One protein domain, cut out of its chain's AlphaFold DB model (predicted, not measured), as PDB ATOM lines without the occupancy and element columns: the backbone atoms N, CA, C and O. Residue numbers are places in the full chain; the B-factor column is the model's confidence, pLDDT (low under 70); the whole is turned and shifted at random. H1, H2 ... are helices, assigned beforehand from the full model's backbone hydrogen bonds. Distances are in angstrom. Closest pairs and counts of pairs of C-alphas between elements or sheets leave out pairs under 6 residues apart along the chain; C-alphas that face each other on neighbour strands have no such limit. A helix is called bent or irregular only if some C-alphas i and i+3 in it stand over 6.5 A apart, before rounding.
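Overview. This is residues 293 to 329 and 337 to 471 of the 737 residues of the protein "Conserved oligomeric Golgi complex subunit 1" of Syphacia muris (UniProt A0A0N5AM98). A rod of long helices: H1, H2 and H3 form an up-and-down bundle, each running against the one before, and H4 and H6 pack side by side toward the other end, with short H5 on H2 and H3. The printed part has 172 residues with six named helices, H1 to H6 in chain order, and no named strand: all helix. It is only just compact, close to loose, with a radius of gyration of the C-alphas of 18.4 A and spans of 70 by 31 by 29 A.

Arrangement. H1, residues 294 to 320, touches H2, residues 346 to 372, at a shallow tilt of 5 degrees, opposite ways; their closest C-alphas, Phe 314 and Phe 355, are 6.5 A apart. H3, residues 378 to 397, touches H1 the same way at a shallow 26 degrees, closest at C-alphas 304 and 388, 5.9 A. H2 and H3 form a hairpin, touching through residues 366 to 370 and 378 to 382 alone, closest at C-alphas 370 and 378, 6.1 A. H5, residues 428 to 433, touches H2 at C-alphas 360 and 429, 6.1 A. H4, residues 408 to 422, touches H6, residues 438 to 470, opposite ways at a shallow 24 degrees, closest at C-alphas 416 and 452, 4.8 A. H1 and H6 are apart. Every O i to N i+4 pair is within hydrogen-bond range in H2, H4, H5 and H6; H1 has 21 of 23 and H3 14 of 16.

Along the chain. H1 begins at C-alpha 294 (94.774, 50.659, 142.874) and measures 39.9 A; H2 measures 39.1 A. H6, 47.6 A, ends at C-alpha 470 (135.255, 86.818, 110.512). H3 is irregular, with C-alphas 379 and 382 7.1 A apart, and H1 only just, with C-alphas 316 and 319 6.7 A apart.

Size, cuts and confidence. The farthest C-alphas, Lys 374 and Cys 471, are 70.3 A apart. Residues 330 to 336 are not printed; C-alphas 329 and 337 are 11.5 A apart across the cut. Of the links printed whole, none is long. The model's pLDDT is under 70 at residues 326 to 329, 337 to 343, 402 to 405 and 425 to 428.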
ATOM      1  N   ASN A 293      94.783  50.504 147.143       86.25
ATOM      2  CA  ASN A 293      95.478  51.651 146.557       86.25
ATOM      3  C   ASN A 293      95.454  51.668 145.015       86.25
ATOM      4  O   ASN A 293      96.123  52.500 144.412       86.25
ATOM      5  N   LEU A 294      94.711  50.778 144.341       86.25
ATOM      6  CA  LEU A 294      94.774  50.659 142.874       86.25
ATOM      7  C   LEU A 294      94.339  51.935 142.142       86.25
ATOM      8  O   LEU A 294      94.937  52.298 141.128       86.25
ATOM      9  N   ILE A 295      93.278  52.591 142.627       87.69
ATOM     10  CA  ILE A 295      92.771  53.824 142.009       87.69
ATOM     11  C   ILE A 295      93.789  54.949 142.224       87.69
ATOM     12  O   ILE A 295      94.140  55.630 141.259       87.69
ATOM     13  N   LEU A 296      94.339  55.064 143.439       90.00
ATOM     14  CA  LEU A 296      95.390  56.023 143.775       90.00
ATOM     15  C   LEU A 296      96.651  55.827 142.920       90.00
ATOM     16  O   LEU A 296      97.133  56.790 142.329       90.00
ATOM     17  N   GLU A 297      97.158  54.598 142.784       90.62
ATOM     18  CA  GLU A 297      98.332  54.279 141.955       90.62
ATOM     19  C   GLU A 297      98.105  54.654 140.483       90.62
ATOM     20  O   GLU A 297      98.962  55.269 139.838       90.62
ATOM     21  N   LYS A 298      96.929  54.324 139.931       92.00
ATOM     22  CA  LYS A 298      96.586  54.697 138.553       92.00
ATOM     23  C   LYS A 298      96.445  56.211 138.401       92.00
ATOM     24  O   LYS A 298      96.885  56.755 137.390       92.00
ATOM     25  N   PHE A 299      95.850  56.888 139.379       93.62
ATOM     26  CA  PHE A 299      95.708  58.341 139.377       93.62
ATOM     27  C   PHE A 299      97.073  59.037 139.423       93.62
ATOM     28  O   PHE A 299      97.330  59.916 138.607       93.62
ATOM     29  N   GLN A 300      97.974  58.590 140.299       94.25
ATOM     30  CA  GLN A 300      99.364  59.045 140.368       94.25
ATOM     31  C   GLN A 300     100.071  58.904 139.012       94.25
ATOM     32  O   GLN A 300     100.659  59.863 138.509       94.25
ATOM     33  N   HIS A 301      99.948  57.738 138.369       93.94
ATOM     34  CA  HIS A 301     100.528  57.522 137.046       93.94
ATOM     35  C   HIS A 301      99.969  58.497 135.994       93.94
ATOM     36  O   HIS A 301     100.740  59.107 135.258       93.94
ATOM     37  N   LEU A 302      98.650  58.718 135.982       94.19
ATOM     38  CA  LEU A 302      98.002  59.665 135.069       94.19
ATOM     39  C   LEU A 302      98.405  61.121 135.325       94.19
ATOM     40  O   LEU A 302      98.596  61.866 134.370       94.19
ATOM     41  N   VAL A 303      98.576  61.529 136.586       95.12
ATOM     42  CA  VAL A 303      99.092  62.865 136.937       95.12
ATOM     43  C   VAL A 303     100.474  63.072 136.324       95.12
ATOM     44  O   VAL A 303     100.734  64.113 135.718       95.12
ATOM     45  N   LYS A 304     101.357  62.074 136.443       95.31
ATOM     46  CA  LYS A 304     102.685  62.122 135.826       95.31
ATOM     47  C   LYS A 304     102.578  62.234 134.304       95.31
ATOM     48  O   LYS A 304     103.191  63.126 133.725       95.31
ATOM     49  N   ASP A 305     101.774  61.394 133.664       94.75
ATOM     50  CA  ASP A 305     101.612  61.410 132.207       94.75
ATOM     51  C   ASP A 305     101.053  62.751 131.697       94.75
ATOM     52  O   ASP A 305     101.568  63.303 130.724       94.75
ATOM     53  N   GLU A 306     100.060  63.327 132.380       95.88
ATOM     54  CA  GLU A 306      99.478  64.631 132.030       95.88
ATOM     55  C   GLU A 306     100.484  65.784 132.193       95.88
ATOM     56  O   GLU A 306     100.539  66.671 131.335       95.88
ATOM     57  N   LEU A 307     101.333  65.761 133.232       95.25
ATOM     58  CA  LEU A 307     102.419  66.738 133.401       95.25
ATOM     59  C   LEU A 307     103.408  66.680 132.231       95.25
ATOM     60  O   LEU A 307     103.741  67.707 131.631       95.25
ATOM     61  N   PHE A 308     103.859  65.476 131.871       95.44
ATOM     62  CA  PHE A 308     104.787  65.286 130.756       95.44
ATOM     63  C   PHE A 308     104.141  65.624 129.406       95.44
ATOM     64  O   PHE A 308     104.798  66.231 128.557       95.44
ATOM     65  N   ALA A 309     102.858  65.315 129.210       94.69
ATOM     66  CA  ALA A 309     102.114  65.703 128.016       94.69
ATOM     67  C   ALA A 309     101.981  67.232 127.895       94.69
ATOM     68  O   ALA A 309     102.175  67.782 126.808       94.69
ATOM     69  N   SER A 310     101.723  67.937 129.004       93.50
ATOM     70  CA  SER A 310     101.693  69.406 129.033       93.50
ATOM     71  C   SER A 310     103.063  70.000 128.681       93.50
ATOM     72  O   SER A 310     103.157  70.868 127.808       93.50
ATOM     73  N   MET A 311     104.144  69.463 129.263       93.88
ATOM     74  CA  MET A 311     105.522  69.847 128.936       93.88
ATOM     75  C   MET A 311     105.835  69.647 127.444       93.88
ATOM     76  O   MET A 311     106.358  70.551 126.792       93.88
ATOM     77  N   GLN A 312     105.504  68.480 126.884       93.38
ATOM     78  CA  GLN A 312     105.738  68.172 125.471       93.38
ATOM     79  C   GLN A 312     104.919  69.075 124.544       93.38
ATOM     80  O   GLN A 312     105.450  69.571 123.552       93.38
ATOM     81  N   SER A 313     103.654  69.345 124.878       93.25
ATOM     82  CA  SER A 313     102.789  70.260 124.124       93.25
ATOM     83  C   SER A 313     103.331  71.690 124.125       93.25
ATOM     84  O   SER A 313     103.326  72.361 123.089       93.25
ATOM     85  N   PHE A 314     103.847  72.155 125.267       92.19
ATOM     86  CA  PHE A 314     104.518  73.448 125.377       92.19
ATOM     87  C   PHE A 314     105.769  73.499 124.491       92.19
ATOM     88  O   PHE A 314     105.884  74.392 123.649       92.19
ATOM     89  N   LEU A 315     106.666  72.513 124.612       90.62
ATOM     90  CA  LEU A 315     107.913  72.445 123.843       90.62
ATOM     91  C   LEU A 315     107.670  72.336 122.331       90.62
ATOM     92  O   LEU A 315     108.323  73.033 121.557       90.62
ATOM     93  N   ALA A 316     106.688  71.537 121.904       90.56
ATOM     94  CA  ALA A 316     106.334  71.361 120.494       90.56
ATOM     95  C   ALA A 316     105.821  72.651 119.832       90.56
ATOM     96  O   ALA A 316     105.952  72.824 118.622       90.56
ATOM     97  N   LYS A 317     105.257  73.580 120.613       91.12
ATOM     98  CA  LYS A 317     104.787  74.877 120.108       91.12
ATOM     99  C   LYS A 317     105.908  75.911 119.992       91.12
ATOM    100  O   LYS A 317     105.757  76.841 119.202       91.12
ATOM    101  N   ILE A 318     107.028  75.759 120.710       89.38
ATOM    102  CA  ILE A 318     108.136  76.735 120.710       89.38
ATOM    103  C   ILE A 318     108.654  77.036 119.292       89.38
ATOM    104  O   ILE A 318     108.769  78.219 118.970       89.38
ATOM    105  N   PRO A 319     108.897  76.043 118.408       86.38
ATOM    106  CA  PRO A 319     109.346  76.312 117.042       86.38
ATOM    107  C   PRO A 319     108.359  77.117 116.191       86.38
ATOM    108  O   PRO A 319     108.759  77.764 115.227       86.38
ATOM    109  N   THR A 320     107.069  77.098 116.540       85.88
ATOM    110  CA  THR A 320     106.008  77.751 115.754       85.88
ATOM    111  C   THR A 320     105.763  79.207 116.153       85.88
ATOM    112  O   THR A 320     105.045  79.923 115.454       85.88
ATOM    113  N   ILE A 321     106.353  79.665 117.264       84.75
ATOM    114  CA  ILE A 321     106.166  81.020 117.789       84.75
ATOM    115  C   ILE A 321     107.431  81.868 117.661       84.75
ATOM    116  O   ILE A 321     108.562  81.400 117.777       84.75
ATOM    117  N   ASN A 322     107.240  83.176 117.504       83.19
ATOM    118  CA  ASN A 322     108.333  84.126 117.581       83.19
ATOM    119  C   ASN A 322     108.696  84.376 119.050       83.19
ATOM    120  O   ASN A 322     107.964  85.045 119.783       83.19
ATOM    121  N   CYS A 323     109.855  83.873 119.470       80.62
ATOM    122  CA  CYS A 323     110.385  84.071 120.819       80.62
ATOM    123  C   CYS A 323     111.116  85.415 121.004       80.62
ATOM    124  O   CYS A 323     111.562  85.715 122.109       80.62
ATOM    125  N   HIS A 324     111.258  86.240 119.959       77.06
ATOM    126  CA  HIS A 324     111.930  87.539 120.039       77.06
ATOM    127  C   HIS A 324     110.979  88.649 120.510       77.06
ATOM    128  O   HIS A 324     109.851  88.744 120.018       77.06
ATOM    129  N   PRO A 325     111.412  89.512 121.449       72.00
ATOM    130  CA  PRO A 325     110.626  90.670 121.849       72.00
ATOM    131  C   PRO A 325     110.465  91.651 120.678       72.00
ATOM    132  O   PRO A 325     111.265  91.680 119.738       72.00
ATOM    133  N   SER A 326     109.425  92.481 120.746       64.94
ATOM    134  CA  SER A 326     109.246  93.629 119.856       64.94
ATOM    135  C   SER A 326     110.480  94.543 119.913       64.94
ATOM    136  O   SER A 326     111.069  94.756 120.970       64.94
ATOM    137  N   GLN A 327     110.897  95.081 118.761       58.34
ATOM    138  CA  GLN A 327     112.055  95.979 118.682       58.34
ATOM    139  C   GLN A 327     111.900  97.175 119.640       58.34
ATOM    140  O   GLN A 327     110.871  97.853 119.615       58.34
ATOM    141  N   PHE A 328     112.967  97.474 120.393       49.28
ATOM    142  CA  PHE A 328     113.069  98.534 121.413       49.28
ATOM    143  C   PHE A 328     112.610  99.936 120.951       49.28
ATOM    144  O   PHE A 328     112.304 100.788 121.782       49.28
ATOM    145  N   PHE A 329     112.554 100.195 119.636       48.19
ATOM    146  CA  PHE A 329     112.297 101.520 119.061       48.19
ATOM    147  C   PHE A 329     111.231 101.544 117.953       48.19
ATOM    148  O   PHE A 329     111.382 102.241 116.950       48.19
ATOM    149  N   GLU A 337     107.256  99.503 128.455       50.75
ATOM    150  CA  GLU A 337     106.514  98.244 128.386       50.75
ATOM    151  C   GLU A 337     107.179  97.212 129.330       50.75
ATOM    152  O   GLU A 337     108.345  96.872 129.129       50.75
ATOM    153  N   PRO A 338     106.489  96.666 130.353       54.16
ATOM    154  CA  PRO A 338     107.089  95.716 131.308       54.16
ATOM    155  C   PRO A 338     107.581  94.405 130.669       54.16
ATOM    156  O   PRO A 338     108.301  93.622 131.289       54.16
ATOM    157  N   LEU A 339     107.151  94.122 129.435       52.62
ATOM    158  CA  LEU A 339     107.612  92.987 128.634       52.62
ATOM    159  C   LEU A 339     109.014  93.233 128.051       52.62
ATOM    160  O   LEU A 339     109.831  92.309 128.058       52.62
ATOM    161  N   LEU A 340     109.330  94.480 127.679       53.03
ATOM    162  CA  LEU A 340     110.666  94.900 127.235       53.03
ATOM    163  C   LEU A 340     111.704  94.771 128.362       53.03
ATOM    164  O   LEU A 340     112.846  94.410 128.095       53.03
ATOM    165  N   GLU A 341     111.303  94.958 129.629       54.16
ATOM    166  CA  GLU A 341     112.175  94.687 130.791       54.16
ATOM    167  C   GLU A 341     112.538  93.207 130.940       54.16
ATOM    168  O   GLU A 341     113.506  92.897 131.622       54.16
ATOM    169  N   SER A 342     111.763  92.295 130.344       59.41
ATOM    170  CA  SER A 342     111.908  90.850 130.553       59.41
ATOM    171  C   SER A 342     112.539  90.092 129.385       59.41
ATOM    172  O   SER A 342     112.820  88.908 129.533       59.41
ATOM    173  N   SER A 343     112.800  90.746 128.244       67.44
ATOM    174  CA  SER A 343     113.368  90.148 127.013       67.44
ATOM    175  C   SER A 343     112.569  88.986 126.384       67.44
ATOM    176  O   SER A 343     113.096  88.248 125.551       67.44
ATOM    177  N   ILE A 344     111.295  88.837 126.759       77.56
ATOM    178  CA  ILE A 344     110.394  87.749 126.347       77.56
ATOM    179  C   ILE A 344     109.324  88.309 125.399       77.56
ATOM    180  O   ILE A 344     108.813  89.409 125.617       77.56
ATOM    181  N   SER A 345     108.970  87.557 124.355       84.00
ATOM    182  CA  SER A 345     107.912  87.943 123.413       84.00
ATOM    183  C   SER A 345     106.504  87.772 123.994       84.00
ATOM    184  O   SER A 345     106.261  86.917 124.845       84.00
ATOM    185  N   GLU A 346     105.532  88.540 123.496       82.06
ATOM    186  CA  GLU A 346     104.123  88.392 123.899       82.06
ATOM    187  C   GLU A 346     103.575  86.989 123.580       82.06
ATOM    188  O   GLU A 346     102.798  86.432 124.352       82.06
ATOM    189  N   GLN A 347     104.013  86.386 122.468       85.75
ATOM    190  CA  GLN A 347     103.623  85.024 122.089       85.75
ATOM    191  C   GLN A 347     104.144  83.984 123.086       85.75
ATOM    192  O   GLN A 347     103.393  83.097 123.481       85.75
ATOM    193  N   LEU A 348     105.392  84.125 123.546       87.56
ATOM    194  CA  LEU A 348     105.973  83.237 124.552       87.56
ATOM    195  C   LEU A 348     105.315  83.433 125.927       87.56
ATOM    196  O   LEU A 348     105.108  82.459 126.642       87.56
ATOM    197  N   VAL A 349     104.908  84.659 126.277       86.00
ATOM    198  CA  VAL A 349     104.107  84.901 127.492       86.00
ATOM    199  C   VAL A 349     102.757  84.190 127.415       86.00
ATOM    200  O   VAL A 349     102.401  83.502 128.363       86.00
ATOM    201  N   LYS A 350     102.031  84.302 126.295       87.38
ATOM    202  CA  LYS A 350     100.743  83.607 126.106       87.38
ATOM    203  C   LYS A 350     100.897  82.089 126.150       87.38
ATOM    204  O   LYS A 350     100.052  81.405 126.719       87.38
ATOM    205  N   LEU A 351     101.976  81.564 125.570       89.50
ATOM    206  CA  LEU A 351     102.283  80.138 125.631       89.50
ATOM    207  C   LEU A 351     102.595  79.689 127.069       89.50
ATOM    208  O   LEU A 351     102.123  78.637 127.491       89.50
ATOM    209  N   GLY A 352     103.328  80.502 127.836       88.06
ATOM    210  CA  GLY A 352     103.557  80.272 129.265       88.06
ATOM    211  C   GLY A 352     102.268  80.320 130.090       88.06
ATOM    212  O   GLY A 352     102.053  79.459 130.930       88.06
ATOM    213  N   GLU A 353     101.362  81.261 129.804       88.06
ATOM    214  CA  GLU A 353     100.045  81.340 130.457       88.06
ATOM    215  C   GLU A 353      99.168  80.115 130.148       88.06
ATOM    216  O   GLU A 353      98.438  79.646 131.021       88.06
ATOM    217  N   GLN A 354      99.257  79.562 128.930       90.38
ATOM    218  CA  GLN A 354      98.611  78.290 128.596       90.38
ATOM    219  C   GLN A 354      99.199  77.136 129.418       90.38
ATOM    220  O   GLN A 354      98.440  76.368 130.000       90.38
ATOM    221  N   PHE A 355     100.526  77.043 129.507       91.56
ATOM    222  CA  PHE A 355     101.195  76.014 130.306       91.56
ATOM    223  C   PHE A 355     100.823  76.106 131.795       91.56
ATOM    224  O   PHE A 355     100.462  75.105 132.407       91.56
ATOM    225  N   ASP A 356     100.798  77.315 132.362       89.69
ATOM    226  CA  ASP A 356     100.341  77.552 133.736       89.69
ATOM    227  C   ASP A 356      98.878  77.125 133.948       89.69
ATOM    228  O   ASP A 356      98.522  76.629 135.019       89.69
ATOM    229  N   SER A 357      98.017  77.322 132.943       91.44
ATOM    230  CA  SER A 357      96.623  76.874 132.986       91.44
ATOM    231  C   SER A 357      96.520  75.349 132.999       91.44
ATOM    232  O   SER A 357      95.732  74.809 133.773       91.44
ATOM    233  N   ASP A 358      97.314  74.662 132.179       91.81
ATOM    234  CA  ASP A 358      97.333  73.197 132.117       91.81
ATOM    235  C   ASP A 358      97.810  72.604 133.456       91.81
ATOM    236  O   ASP A 358      97.152  71.730 134.024       91.81
ATOM    237  N   LEU A 359      98.888  73.151 134.034       92.31
ATOM    238  CA  LEU A 359      99.374  72.751 135.360       92.31
ATOM    239  C   LEU A 359      98.342  72.997 136.467       92.31
ATOM    240  O   LEU A 359      98.229  72.203 137.401       92.31
ATOM    241  N   ARG A 360      97.574  74.089 136.372       92.25
ATOM    242  CA  ARG A 360      96.527  74.399 137.351       92.25
ATOM    243  C   ARG A 360      95.405  73.369 137.316       92.25
ATOM    244  O   ARG A 360      94.940  72.981 138.381       92.25
ATOM    245  N   ILE A 361      95.005  72.904 136.134       93.19
ATOM    246  CA  ILE A 361      93.988  71.851 135.995       93.19
ATOM    247  C   ILE A 361      94.458  70.566 136.689       93.19
ATOM    248  O   ILE A 361      93.697  69.971 137.450       93.19
ATOM    249  N   ILE A 362      95.720  70.174 136.488       94.06
ATOM    250  CA  ILE A 362      96.304  68.989 137.137       94.06
ATOM    251  C   ILE A 362      96.304  69.162 138.662       94.06
ATOM    252  O   ILE A 362      95.856  68.273 139.387       94.06
ATOM    253  N   TYR A 363      96.739  70.323 139.158       93.56
ATOM    254  CA  TYR A 363      96.724  70.636 140.588       93.56
ATOM    255  C   TYR A 363      95.308  70.600 141.187       93.56
ATOM    256  O   TYR A 363      95.092  70.001 142.239       93.56
ATOM    257  N   GLU A 364      94.321  71.196 140.512       93.62
ATOM    258  CA  GLU A 364      92.917  71.166 140.937       93.62
ATOM    259  C   GLU A 364      92.354  69.739 140.949       93.62
ATOM    260  O   GLU A 364      91.571  69.399 141.837       93.62
ATOM    261  N   ASN A 365      92.754  68.891 140.000       93.88
ATOM    262  CA  ASN A 365      92.351  67.487 139.971       93.88
ATOM    263  C   ASN A 365      92.956  66.701 141.139       93.88
ATOM    264  O   ASN A 365      92.241  65.924 141.768       93.88
ATOM    265  N   VAL A 366      94.225  66.942 141.478       93.81
ATOM    266  CA  VAL A 366      94.855  66.373 142.681       93.81
ATOM    267  C   VAL A 366      94.119  66.824 143.943       93.81
ATOM    268  O   VAL A 366      93.766  65.991 144.771       93.81
ATOM    269  N   GLN A 367      93.799  68.115 144.065       92.12
ATOM    270  CA  GLN A 367      93.064  68.638 145.221       92.12
ATOM    271  C   GLN A 367      91.652  68.039 145.336       92.12
ATOM    272  O   GLN A 367      91.192  67.741 146.438       92.12
ATOM    273  N   LYS A 368      90.958  67.842 144.208       92.69
ATOM    274  CA  LYS A 368      89.663  67.148 144.186       92.69
ATOM    275  C   LYS A 368      89.812  65.700 144.629       92.69
ATOM    276  O   LYS A 368      89.013  65.263 145.449       92.69
ATOM    277  N   TYR A 369      90.836  64.995 144.146       93.12
ATOM    278  CA  TYR A 369      91.112  63.624 144.566       93.12
ATOM    279  C   TYR A 369      91.342  63.544 146.074       93.12
ATOM    280  O   TYR A 369      90.717  62.728 146.732       93.12
ATOM    281  N   GLU A 370      92.158  64.435 146.643       90.50
ATOM    282  CA  GLU A 370      92.382  64.482 148.093       90.50
ATOM    283  C   GLU A 370      91.095  64.700 148.897       90.50
ATOM    284  O   GLU A 370      90.990  64.219 150.019       90.50
ATOM    285  N   SER A 371      90.124  65.436 148.346       89.06
ATOM    286  CA  SER A 371      88.857  65.710 149.034       89.06
ATOM    287  C   SER A 371      87.845  64.564 148.982       89.06
ATOM    288  O   SER A 371      86.972  64.509 149.843       89.06
ATOM    289  N   ILE A 372      87.935  63.687 147.976       87.62
ATOM    290  CA  ILE A 372      86.964  62.599 147.755       87.62
ATOM    291  C   ILE A 372      87.549  61.211 148.014       87.62
ATOM    292  O   ILE A 372      86.798  60.276 148.269       87.62
ATOM    293  N   GLY A 373      88.867  61.055 147.900       81.38
ATOM    294  CA  GLY A 373      89.541  59.777 148.061       81.38
ATOM    295  C   GLY A 373      89.323  59.219 149.464       81.38
ATOM    296  O   GLY A 373      89.237  59.962 150.443       81.38
ATOM    297  N   LYS A 374      89.271  57.891 149.551       80.00
ATOM    298  CA  LYS A 374      89.106  57.156 150.815       80.00
ATOM    299  C   LYS A 374      90.293  56.234 151.126       80.00
ATOM    300  O   LYS A 374      90.248  55.488 152.101       80.00
ATOM    301  N   GLU A 375      91.348  56.262 150.307       84.19
ATOM    302  CA  GLU A 375      92.599  55.513 150.460       84.19
ATOM    303  C   GLU A 375      93.428  55.949 151.684       84.19
ATOM    304  O   GLU A 375      93.404  57.102 152.107       84.19
ATOM    305  N   ALA A 376      94.216  55.030 152.253       75.50
ATOM    306  CA  ALA A 376      94.963  55.298 153.487       75.50
ATOM    307  C   ALA A 376      96.169  56.239 153.279       75.50
ATOM    308  O   ALA A 376      96.589  56.914 154.216       75.50
ATOM    309  N   ASP A 377      96.713  56.297 152.057       79.38
ATOM    310  CA  ASP A 377      97.935  57.041 151.705       79.38
ATOM    311  C   ASP A 377      97.665  58.347 150.927       79.38
ATOM    312  O   ASP A 377      98.524  58.885 150.231       79.38
ATOM    313  N   ILE A 378      96.453  58.902 151.026       82.69
ATOM    314  CA  ILE A 378      96.091  60.145 150.316       82.69
ATOM    315  C   ILE A 378      96.978  61.320 150.732       82.69
ATOM    316  O   ILE A 378      97.293  62.178 149.908       82.69
ATOM    317  N   GLY A 379      97.431  61.339 151.991       80.19
ATOM    318  CA  GLY A 379      98.316  62.382 152.509       80.19
ATOM    319  C   GLY A 379      99.636  62.520 151.738       80.19
ATOM    320  O   GLY A 379     100.206  63.609 151.724       80.19
ATOM    321  N   GLY A 380     100.095  61.461 151.057       87.44
ATOM    322  CA  GLY A 380     101.303  61.471 150.228       87.44
ATOM    323  C   GLY A 380     101.105  61.997 148.800       87.44
ATOM    324  O   GLY A 380     102.084  62.208 148.083       87.44
ATOM    325  N   LEU A 381      99.868  62.246 148.351       90.31
ATOM    326  CA  LEU A 381      99.580  62.575 146.948       90.31
ATOM    327  C   LEU A 381     100.166  63.929 146.507       90.31
ATOM    328  O   LEU A 381     100.666  64.056 145.387       90.31
ATOM    329  N   ARG A 382     100.169  64.939 147.386       90.19
ATOM    330  CA  ARG A 382     100.853  66.225 147.140       90.19
ATOM    331  C   ARG A 382     102.361  66.090 147.033       90.19
ATOM    332  O   ARG A 382     102.969  66.769 146.207       90.19
ATOM    333  N   ASP A 383     102.961  65.235 147.854       90.81
ATOM    334  CA  ASP A 383     104.395  64.969 147.783       90.81
ATOM    335  C   ASP A 383     104.750  64.236 146.490       90.81
ATOM    336  O   ASP A 383     105.700  64.631 145.816       90.81
ATOM    337  N   TYR A 384     103.918  63.275 146.076       92.31
ATOM    338  CA  TYR A 384     104.039  62.623 144.774       92.31
ATOM    339  C   TYR A 384     103.948  63.628 143.614       92.31
ATOM    340  O   TYR A 384     104.795  63.614 142.721       92.31
ATOM    341  N   LEU A 385     102.958  64.534 143.630       93.94
ATOM    342  CA  LEU A 385     102.837  65.597 142.623       93.94
ATOM    343  C   LEU A 385     104.094  66.475 142.592       93.94
ATOM    344  O   LEU A 385     104.595  66.799 141.514       93.94
ATOM    345  N   ALA A 386     104.614  66.849 143.762       91.81
ATOM    346  CA  ALA A 386     105.809  67.672 143.865       91.81
ATOM    347  C   ALA A 386     107.041  66.962 143.282       91.81
ATOM    348  O   ALA A 386     107.804  67.584 142.539       91.81
ATOM    349  N   ASP A 387     107.228  65.673 143.564       93.00
ATOM    350  CA  ASP A 387     108.341  64.889 143.023       93.00
ATOM    351  C   ASP A 387     108.201  64.679 141.505       93.00
ATOM    352  O   ASP A 387     109.159  64.912 140.762       93.00
ATOM    353  N   ALA A 388     106.993  64.380 141.013       94.44
ATOM    354  CA  ALA A 388     106.705  64.303 139.579       94.44
ATOM    355  C   ALA A 388     106.960  65.644 138.862       94.44
ATOM    356  O   ALA A 388     107.487  65.670 137.746       94.44
ATOM    357  N   MET A 389     106.655  66.772 139.511       92.75
ATOM    358  CA  MET A 389     106.937  68.109 138.984       92.75
ATOM    359  C   MET A 389     108.444  68.382 138.891       92.75
ATOM    360  O   MET A 389     108.912  68.944 137.898       92.75
ATOM    361  N   VAL A 390     109.224  67.970 139.896       91.44
ATOM    362  CA  VAL A 390     110.694  68.069 139.863       91.44
ATOM    363  C   VAL A 390     111.261  67.235 138.714       91.44
ATOM    364  O   VAL A 390     112.112  67.730 137.971       91.44
ATOM    365  N   GLU A 391     110.782  66.002 138.529       94.44
ATOM    366  CA  GLU A 391     111.190  65.138 137.415       94.44
ATOM    367  C   GLU A 391     110.861  65.755 136.051       94.44
ATOM    368  O   GLU A 391     111.713  65.774 135.161       94.44
ATOM    369  N   MET A 392     109.660  66.315 135.892       94.75
ATOM    370  CA  MET A 392     109.254  66.995 134.663       94.75
ATOM    371  C   MET A 392     110.138  68.227 134.387       94.75
ATOM    372  O   MET A 392     110.584  68.415 133.258       94.75
ATOM    373  N   ILE A 393     110.478  69.036 135.400       91.88
ATOM    374  CA  ILE A 393     111.396  70.183 135.233       91.88
ATOM    375  C   ILE A 393     112.810  69.721 134.850       91.88
ATOM    376  O   ILE A 393     113.460  70.354 134.015       91.88
ATOM    377  N   LEU A 394     113.300  68.621 135.427       92.81
ATOM    378  CA  LEU A 394     114.589  68.037 135.048       92.81
ATOM    379  C   LEU A 394     114.580  67.557 133.592       92.81
ATOM    380  O   LEU A 394     115.512  67.856 132.845       92.81
ATOM    381  N   ALA A 395     113.518  66.867 133.170       93.12
ATOM    382  CA  ALA A 395     113.338  66.443 131.784       93.12
ATOM    383  C   ALA A 395     113.277  67.645 130.829       93.12
ATOM    384  O   ALA A 395     113.944  67.647 129.796       93.12
ATOM    385  N   PHE A 396     112.565  68.705 131.217       91.50
ATOM    386  CA  PHE A 396     112.490  69.962 130.478       91.50
ATOM    387  C   PHE A 396     113.862  70.632 130.302       91.50
ATOM    388  O   PHE A 396     114.181  71.146 129.232       91.50
ATOM    389  N   CYS A 397     114.707  70.619 131.336       90.06
ATOM    390  CA  CYS A 397     116.051  71.206 131.277       90.06
ATOM    391  C   CYS A 397     117.041  70.383 130.440       90.06
ATOM    392  O   CYS A 397     118.012  70.937 129.926       90.06
ATOM    393  N   ASN A 398     116.789  69.081 130.282       89.44
ATOM    394  CA  ASN A 398     117.588  68.179 129.451       89.44
ATOM    395  C   ASN A 398     117.082  68.065 128.007       89.44
ATOM    396  O   ASN A 398     117.691  67.363 127.201       89.44
ATOM    397  N   TYR A 399     115.976  68.729 127.675       87.06
ATOM    398  CA  TYR A 399     115.398  68.682 126.343       87.06
ATOM    399  C   TYR A 399     116.230  69.503 125.349       87.06
ATOM    400  O   TYR A 399     116.441  70.700 125.545       87.06
ATOM    401  N   ASP A 400     116.671  68.871 124.260       79.50
ATOM    402  CA  ASP A 400     117.325  69.555 123.143       79.50
ATOM    403  C   ASP A 400     116.302  69.817 122.031       79.50
ATOM    404  O   ASP A 400     115.720  68.892 121.463       79.50
ATOM    405  N   LEU A 401     116.078  71.094 121.714       76.25
ATOM    406  CA  LEU A 401     115.261  71.502 120.572       76.25
ATOM    407  C   LEU A 401     116.028  71.231 119.271       76.25
ATOM    408  O   LEU A 401     116.621  72.137 118.692       76.25
ATOM    409  N   SER A 402     116.003  69.999 118.768       65.50
ATOM    410  CA  SER A 402     116.553  69.666 117.451       65.50
ATOM    411  C   SER A 402     115.599  70.103 116.328       65.50
ATOM    412  O   SER A 402     114.895  69.284 115.744       65.50
ATOM    413  N   SER A 403     115.548  71.403 116.033       63.53
ATOM    414  CA  SER A 403     114.983  71.906 114.772       63.53
ATOM    415  C   SER A 403     116.110  72.060 113.748       63.53
ATOM    416  O   SER A 403     117.142  72.659 114.069       63.53
ATOM    417  N   GLU A 404     115.923  71.502 112.546       65.38
ATOM    418  CA  GLU A 404     116.866  71.620 111.417       65.38
ATOM    419  C   GLU A 404     117.007  73.069 110.925       65.38
ATOM    420  O   GLU A 404     118.061  73.444 110.414       65.38
ATOM    421  N   ASP A 405     115.988  73.903 111.148       69.06
ATOM    422  CA  ASP A 405     115.913  75.262 110.603       69.06
ATOM    423  C   ASP A 405     116.680  76.304 111.428       69.06
ATOM    424  O   ASP A 405     116.938  77.409 110.950       69.06
ATOM    425  N   TRP A 406     117.017  76.001 112.686       79.62
ATOM    426  CA  TRP A 406     117.600  76.981 113.604       79.62
ATOM    427  C   TRP A 406     119.102  76.815 113.742       79.62
ATOM    428  O   TRP A 406     119.600  75.737 114.085       79.62
ATOM    429  N   SER A 407     119.826  77.927 113.599       85.19
ATOM    430  CA  SER A 407     121.249  77.947 113.925       85.19
ATOM    431  C   SER A 407     121.468  77.612 115.413       85.19
ATOM    432  O   SER A 407     120.631  77.947 116.261       85.19
ATOM    433  N   PRO A 408     122.614  77.008 115.792       84.69
ATOM    434  CA  PRO A 408     122.933  76.736 117.197       84.69
ATOM    435  C   PRO A 408     122.845  77.987 118.086       84.69
ATOM    436  O   PRO A 408     122.434  77.916 119.246       84.69
ATOM    437  N   LYS A 409     123.178  79.151 117.513       87.19
ATOM    438  CA  LYS A 409     123.069  80.469 118.141       87.19
ATOM    439  C   LYS A 409     121.616  80.843 118.447       87.19
ATOM    440  O   LYS A 409     121.305  81.194 119.584       87.19
ATOM    441  N   GLU A 410     120.723  80.751 117.463       86.44
ATOM    442  CA  GLU A 410     119.296  81.056 117.640       86.44
ATOM    443  C   GLU A 410     118.631  80.085 118.609       86.44
ATOM    444  O   GLU A 410     117.865  80.509 119.473       86.44
ATOM    445  N   ARG A 411     118.982  78.797 118.543       87.94
ATOM    446  CA  ARG A 411     118.488  77.781 119.478       87.94
ATOM    447  C   ARG A 411     118.867  78.108 120.922       87.94
ATOM    448  O   ARG A 411     118.004  78.114 121.800       87.94
ATOM    449  N   ALA A 412     120.138  78.430 121.165       89.25
ATOM    450  CA  ALA A 412     120.634  78.803 122.487       89.25
ATOM    451  C   ALA A 412     119.935  80.063 123.028       89.25
ATOM    452  O   ALA A 412     119.543  80.120 124.198       89.25
ATOM    453  N   LEU A 413     119.718  81.059 122.165       88.88
ATOM    454  CA  LEU A 413     118.995  82.277 122.511       88.88
ATOM    455  C   LEU A 413     117.520  82.004 122.844       88.88
ATOM    456  O   LEU A 413     117.018  82.481 123.864       88.88
ATOM    457  N   THR A 414     116.830  81.227 122.011       89.44
ATOM    458  CA  THR A 414     115.423  80.869 122.216       89.44
ATOM    459  C   THR A 414     115.238  80.099 123.516       89.44
ATOM    460  O   THR A 414     114.406  80.491 124.333       89.44
ATOM    461  N   MET A 415     116.069  79.087 123.778       90.56
ATOM    462  CA  MET A 415     116.005  78.334 125.034       90.56
ATOM    463  C   MET A 415     116.282  79.209 126.253       90.56
ATOM    464  O   MET A 415     115.554  79.130 127.238       90.56
ATOM    465  N   THR A 416     117.253  80.124 126.173       89.81
ATOM    466  CA  THR A 416     117.492  81.104 127.245       89.81
ATOM    467  C   THR A 416     116.214  81.879 127.580       89.81
ATOM    468  O   THR A 416     115.865  82.026 128.751       89.81
ATOM    469  N   ARG A 417     115.475  82.342 126.565       87.69
ATOM    470  CA  ARG A 417     114.212  83.071 126.769       87.69
ATOM    471  C   ARG A 417     113.098  82.202 127.321       87.69
ATOM    472  O   ARG A 417     112.326  82.684 128.142       87.69
ATOM    473  N   VAL A 418     113.022  80.947 126.897       89.62
ATOM    474  CA  VAL A 418     112.068  79.973 127.432       89.62
ATOM    475  C   VAL A 418     112.313  79.775 128.929       89.62
ATOM    476  O   VAL A 418     111.384  79.941 129.717       89.62
ATOM    477  N   TYR A 419     113.560  79.557 129.359       89.06
ATOM    478  CA  TYR A 419     113.886  79.454 130.786       89.06
ATOM    479  C   TYR A 419     113.602  80.752 131.550       89.06
ATOM    480  O   TYR A 419     113.109  80.706 132.672       89.06
ATOM    481  N   LEU A 420     113.843  81.921 130.951       85.00
ATOM    482  CA  LEU A 420     113.486  83.207 131.564       85.00
ATOM    483  C   LEU A 420     111.970  83.394 131.706       85.00
ATOM    484  O   LEU A 420     111.519  83.937 132.714       85.00
ATOM    485  N   ALA A 421     111.190  82.943 130.721       84.12
ATOM    486  CA  ALA A 421     109.733  82.937 130.794       84.12
ATOM    487  C   ALA A 421     109.253  82.028 131.929       84.12
ATOM    488  O   ALA A 421     108.426  82.457 132.731       84.12
ATOM    489  N   MET A 422     109.873  80.854 132.070       82.56
ATOM    490  CA  MET A 422     109.635  79.939 133.183       82.56
ATOM    491  C   MET A 422     110.133  80.469 134.531       82.56
ATOM    492  O   MET A 422     109.641  80.026 135.551       82.56
ATOM    493  N   LEU A 423     111.092  81.396 134.595       80.62
ATOM    494  CA  LEU A 423     111.601  81.968 135.854       80.62
ATOM    495  C   LEU A 423     110.849  83.229 136.303       80.62
ATOM    496  O   LEU A 423     111.153  83.793 137.360       80.62
ATOM    497  N   ARG A 424     109.898  83.732 135.506       73.88
ATOM    498  CA  ARG A 424     109.200  84.980 135.828       73.88
ATOM    499  C   ARG A 424     108.428  84.841 137.155       73.88
ATOM    500  O   ARG A 424     107.913  83.764 137.449       73.88
ATOM    501  N   PRO A 425     108.227  85.931 137.927       56.78
ATOM    502  CA  PRO A 425     107.517  85.905 139.217       56.78
ATOM    503  C   PRO A 425     106.026  85.508 139.154       56.78
ATOM    504  O   PRO A 425     105.297  85.739 140.113       56.78
ATOM    505  N   ARG A 426     105.547  84.966 138.027       51.91
ATOM    506  CA  ARG A 426     104.170  84.504 137.816       51.91
ATOM    507  C   ARG A 426     103.951  83.022 138.164       51.91
ATOM    508  O   ARG A 426     102.800  82.601 138.184       51.91
ATOM    509  N   ASN A 427     104.991  82.284 138.570       57.72
ATOM    510  CA  ASN A 427     104.933  80.865 138.972       57.72
ATOM    511  C   ASN A 427     104.234  80.582 140.317       57.72
ATOM    512  O   ASN A 427     104.707  79.787 141.131       57.72
ATOM    513  N   SER A 428     103.074  81.192 140.551       67.38
ATOM    514  CA  SER A 428     102.173  80.734 141.611       67.38
ATOM    515  C   SER A 428     101.827  79.255 141.420       67.38
ATOM    516  O   SER A 428     101.816  78.517 142.393       67.38
ATOM    517  N   VAL A 429     101.642  78.789 140.178       82.38
ATOM    518  CA  VAL A 429     101.183  77.419 139.900       82.38
ATOM    519  C   VAL A 429     102.268  76.374 140.134       82.38
ATOM    520  O   VAL A 429     102.037  75.449 140.901       82.38
ATOM    521  N   ILE A 430     103.476  76.555 139.593       84.06
ATOM    522  CA  ILE A 430     104.605  75.645 139.873       84.06
ATOM    523  C   ILE A 430     104.893  75.585 141.380       84.06
ATOM    524  O   ILE A 430     105.096  74.507 141.932       84.06
ATOM    525  N   SER A 431     104.858  76.731 142.068       84.12
ATOM    526  CA  SER A 431     105.027  76.774 143.523       84.12
ATOM    527  C   SER A 431     103.897  76.064 144.281       84.12
ATOM    528  O   SER A 431     104.168  75.481 145.330       84.12
ATOM    529  N   MET A 432     102.656  76.115 143.780       85.25
ATOM    530  CA  MET A 432     101.520  75.369 144.333       85.25
ATOM    531  C   MET A 432     101.705  73.858 144.135       85.25
ATOM    532  O   MET A 432     101.566  73.110 145.099       85.25
ATOM    533  N   CYS A 433     102.111  73.413 142.940       85.31
ATOM    534  CA  CYS A 433     102.373  71.997 142.648       85.31
ATOM    535  C   CYS A 433     103.513  71.409 143.493       85.31
ATOM    536  O   CYS A 433     103.500  70.226 143.800       85.31
ATOM    537  N   LEU A 434     104.481  72.231 143.913       85.75
ATOM    538  CA  LEU A 434     105.578  71.823 144.801       85.75
ATOM    539  C   LEU A 434     105.193  71.819 146.296       85.75
ATOM    540  O   LEU A 434     106.073  71.804 147.160       85.75
ATOM    541  N   ALA A 435     103.892  71.868 146.602       78.50
ATOM    542  CA  ALA A 435     103.318  71.811 147.948       78.50
ATOM    543  C   ALA A 435     103.866  72.871 148.928       78.50
ATOM    544  O   ALA A 435     103.849  72.681 150.142       78.50
ATOM    545  N   GLY A 436     104.386  73.998 148.424       70.25
ATOM    546  CA  GLY A 436     104.998  75.032 149.267       70.25
ATOM    547  C   GLY A 436     106.313  74.613 149.941       70.25
ATOM    548  O   GLY A 436     106.798  75.327 150.821       70.25
ATOM    549  N   ASN A 437     106.921  73.490 149.537       80.75
ATOM    550  CA  ASN A 437     108.227  73.085 150.044       80.75
ATOM    551  C   ASN A 437     109.318  74.002 149.461       80.75
ATOM    552  O   ASN A 437     109.738  73.863 148.309       80.75
ATOM    553  N   ASN A 438     109.793  74.939 150.285       83.19
ATOM    554  CA  ASN A 438     110.797  75.935 149.901       83.19
ATOM    555  C   ASN A 438     112.105  75.313 149.385       83.19
ATOM    556  O   ASN A 438     112.771  75.927 148.551       83.19
ATOM    557  N   GLU A 439     112.476  74.119 149.851       86.12
ATOM    558  CA  GLU A 439     113.679  73.421 149.396       86.12
ATOM    559  C   GLU A 439     113.510  72.925 147.957       86.12
ATOM    560  O   GLU A 439     114.329  73.249 147.093       86.12
ATOM    561  N   ARG A 440     112.403  72.226 147.665       85.06
ATOM    562  CA  ARG A 440     112.073  71.762 146.306       85.06
ATOM    563  C   ARG A 440     111.915  72.938 145.337       85.06
ATOM    564  O   ARG A 440     112.473  72.906 144.243       85.06
ATOM    565  N   ILE A 441     111.236  74.008 145.760       85.00
ATOM    566  CA  ILE A 441     111.091  75.240 144.967       85.00
ATOM    567  C   ILE A 441     112.463  75.842 144.653       85.00
ATOM    568  O   ILE A 441     112.758  76.128 143.493       85.00
ATOM    569  N   SER A 442     113.326  75.988 145.663       84.38
ATOM    570  CA  SER A 442     114.679  76.524 145.471       84.38
ATOM    571  C   SER A 442     115.501  75.649 144.526       84.38
ATOM    572  O   SER A 442     116.185  76.173 143.650       84.38
ATOM    573  N   LYS A 443     115.388  74.320 144.642       87.62
ATOM    574  CA  LYS A 443     116.045  73.361 143.747       87.62
ATOM    575  C   LYS A 443     115.601  73.553 142.293       87.62
ATOM    576  O   LYS A 443     116.455  73.702 141.424       87.62
ATOM    577  N   CYS A 444     114.297  73.616 142.023       86.62
ATOM    578  CA  CYS A 444     113.766  73.838 140.674       86.62
ATOM    579  C   CYS A 444     114.189  75.189 140.086       86.62
ATOM    580  O   CYS A 444     114.601  75.255 138.928       86.62
ATOM    581  N   VAL A 445     114.126  76.260 140.885       86.81
ATOM    582  CA  VAL A 445     114.558  77.600 140.462       86.81
ATOM    583  C   VAL A 445     116.045  77.608 140.117       86.81
ATOM    584  O   VAL A 445     116.414  78.129 139.066       86.81
ATOM    585  N   ASN A 446     116.888  76.986 140.945       87.94
ATOM    586  CA  ASN A 446     118.324  76.890 140.690       87.94
ATOM    587  C   ASN A 446     118.618  76.098 139.409       87.94
ATOM    588  O   ASN A 446     119.397  76.565 138.589       87.94
ATOM    589  N   ILE A 447     117.948  74.960 139.187       89.88
ATOM    590  CA  ILE A 447     118.118  74.153 137.965       89.88
ATOM    591  C   ILE A 447     117.737  74.959 136.715       89.88
ATOM    592  O   ILE A 447     118.498  75.000 135.745       89.88
ATOM    593  N   LEU A 448     116.585  75.636 136.732       89.00
ATOM    594  CA  LEU A 448     116.138  76.479 135.617       89.00
ATOM    595  C   LEU A 448     117.104  77.646 135.373       89.00
ATOM    596  O   LEU A 448     117.425  77.956 134.226       89.00
ATOM    597  N   GLN A 449     117.601  78.273 136.442       87.56
ATOM    598  CA  GLN A 449     118.573  79.359 136.355       87.56
ATOM    599  C   GLN A 449     119.912  78.881 135.788       87.56
ATOM    600  O   GLN A 449     120.420  79.492 134.852       87.56
ATOM    601  N   GLU A 450     120.480  77.794 136.308       89.75
ATOM    602  CA  GLU A 450     121.745  77.231 135.830       89.75
ATOM    603  C   GLU A 450     121.651  76.804 134.364       89.75
ATOM    604  O   GLU A 450     122.559  77.081 133.574       89.75
ATOM    605  N   THR A 451     120.527  76.198 133.976       90.62
ATOM    606  CA  THR A 451     120.276  75.776 132.595       90.62
ATOM    607  C   THR A 451     120.093  76.979 131.668       90.62
ATOM    608  O   THR A 451     120.660  77.003 130.572       90.62
ATOM    609  N   GLY A 452     119.379  78.019 132.108       89.50
ATOM    610  CA  GLY A 452     119.255  79.280 131.377       89.50
ATOM    611  C   GLY A 452     120.599  79.997 131.206       89.50
ATOM    612  O   GLY A 452     120.933  80.436 130.107       89.50
ATOM    613  N   GLU A 453     121.420  80.053 132.260       88.69
ATOM    614  CA  GLU A 453     122.780  80.599 132.196       88.69
ATOM    615  C   GLU A 453     123.672  79.804 131.234       88.69
ATOM    616  O   GLU A 453     124.450  80.405 130.491       88.69
ATOM    617  N   LYS A 454     123.565  78.469 131.233       90.50
ATOM    618  CA  LYS A 454     124.304  77.588 130.319       90.50
ATOM    619  C   LYS A 454     123.977  77.914 128.863       90.50
ATOM    620  O   LYS A 454     124.896  78.134 128.080       90.50
ATOM    621  N   HIS A 455     122.696  78.014 128.512       90.75
ATOM    622  CA  HIS A 455     122.276  78.348 127.148       90.75
ATOM    623  C   HIS A 455     122.694  79.765 126.740       90.75
ATOM    624  O   HIS A 455     123.165  79.964 125.621       90.75
ATOM    625  N   LEU A 456     122.639  80.736 127.655       90.06
ATOM    626  CA  LEU A 456     123.140  82.081 127.375       90.06
ATOM    627  C   LEU A 456     124.658  82.083 127.141       90.06
ATOM    628  O   LEU A 456     125.142  82.775 126.248       90.06
ATOM    629  N   CYS A 457     125.420  81.281 127.890       90.06
ATOM    630  CA  CYS A 457     126.850  81.101 127.637       90.06
ATOM    631  C   CYS A 457     127.107  80.442 126.274       90.06
ATOM    632  O   CYS A 457     128.016  80.875 125.571       90.06
ATOM    633  N   CYS A 458     126.297  79.458 125.862       90.94
ATOM    634  CA  CYS A 458     126.378  78.868 124.520       90.94
ATOM    635  C   CYS A 458     126.135  79.912 123.421       90.94
ATOM    636  O   CYS A 458     126.872  79.943 122.439       90.94
ATOM    637  N   PHE A 459     125.157  80.802 123.607       91.69
ATOM    638  CA  PHE A 459     124.900  81.914 122.691       91.69
ATOM    639  C   PHE A 459     126.104  82.866 122.588       91.69
ATOM    640  O   PHE A 459     126.548  83.184 121.486       91.69
ATOM    641  N   LEU A 460     126.683  83.278 123.722       90.25
ATOM    642  CA  LEU A 460     127.876  84.136 123.733       90.25
ATOM    643  C   LEU A 460     129.094  83.445 123.105       90.25
ATOM    644  O   LEU A 460     129.868  84.085 122.397       90.25
ATOM    645  N   ASN A 461     129.255  82.140 123.333       90.88
ATOM    646  CA  ASN A 461     130.311  81.345 122.717       90.88
ATOM    647  C   ASN A 461     130.143  81.267 121.191       90.88
ATOM    648  O   ASN A 461     131.116  81.421 120.462       90.88
ATOM    649  N   ALA A 462     128.911  81.106 120.695       91.06
ATOM    650  CA  ALA A 462     128.637  81.155 119.261       91.06
ATOM    651  C   ALA A 462     129.015  82.522 118.661       91.06
ATOM    652  O   ALA A 462     129.696  82.569 117.645       91.06
ATOM    653  N   LEU A 463     128.684  83.634 119.333       88.94
ATOM    654  CA  LEU A 463     129.119  84.971 118.898       88.94
ATOM    655  C   LEU A 463     130.642  85.128 118.886       88.94
ATOM    656  O   LEU A 463     131.187  85.795 118.005       88.94
ATOM    657  N   MET A 464     131.335  84.531 119.857       91.31
ATOM    658  CA  MET A 464     132.794  84.514 119.896       91.31
ATOM    659  C   MET A 464     133.377  83.764 118.698       91.31
ATOM    660  O   MET A 464     134.276  84.290 118.050       91.31
ATOM    661  N   ILE A 465     132.845  82.583 118.377       90.00
ATOM    662  CA  ILE A 465     133.275  81.787 117.220       90.00
ATOM    663  C   ILE A 465     133.001  82.550 115.916       90.00
ATOM    664  O   ILE A 465     133.931  82.740 115.136       90.00
ATOM    665  N   ASP A 466     131.793  83.097 115.738       88.44
ATOM    666  CA  ASP A 466     131.427  83.928 114.579       88.44
ATOM    667  C   ASP A 466     132.383  85.128 114.413       88.44
ATOM    668  O   ASP A 466     132.692  85.554 113.302       88.44
ATOM    669  N   SER A 467     132.835  85.728 115.521       87.31
ATOM    670  CA  SER A 467     133.801  86.841 115.503       87.31
ATOM    671  C   SER A 467     135.212  86.362 115.157       87.31
ATOM    672  O   SER A 467     135.930  87.032 114.420       87.31
ATOM    673  N   ALA A 468     135.611  85.200 115.673       86.75
ATOM    674  CA  ALA A 468     136.928  84.626 115.431       86.75
ATOM    675  C   ALA A 468     137.114  84.185 113.970       86.75
ATOM    676  O   ALA A 468     138.216  84.294 113.432       86.75
ATOM    677  N   GLU A 469     136.049  83.691 113.338       87.38
ATOM    678  CA  GLU A 469     136.039  83.319 111.922       87.38
ATOM    679  C   GLU A 469     136.071  84.546 111.007       87.38
ATOM    680  O   GLU A 469     136.851  84.571 110.058       87.38
ATOM    681  N   GLU A 470     135.297  85.591 111.317       84.56
ATOM    682  CA  GLU A 470     135.255  86.818 110.512       84.56
ATOM    683  C   GLU A 470     136.588  87.586 110.528       84.56
ATOM    684  O   GLU A 470     137.047  88.043 109.480       84.56
ATOM    685  N   CYS A 471     137.243  87.671 111.690       78.38
ATOM    686  CA  CYS A 471     138.575  88.274 111.818       78.38
ATOM    687  C   CYS A 471     139.716  87.327 111.405       78.38
ATOM    688  O   CYS A 471     140.872  87.749 111.363       78.38
TER     689      CYS A 471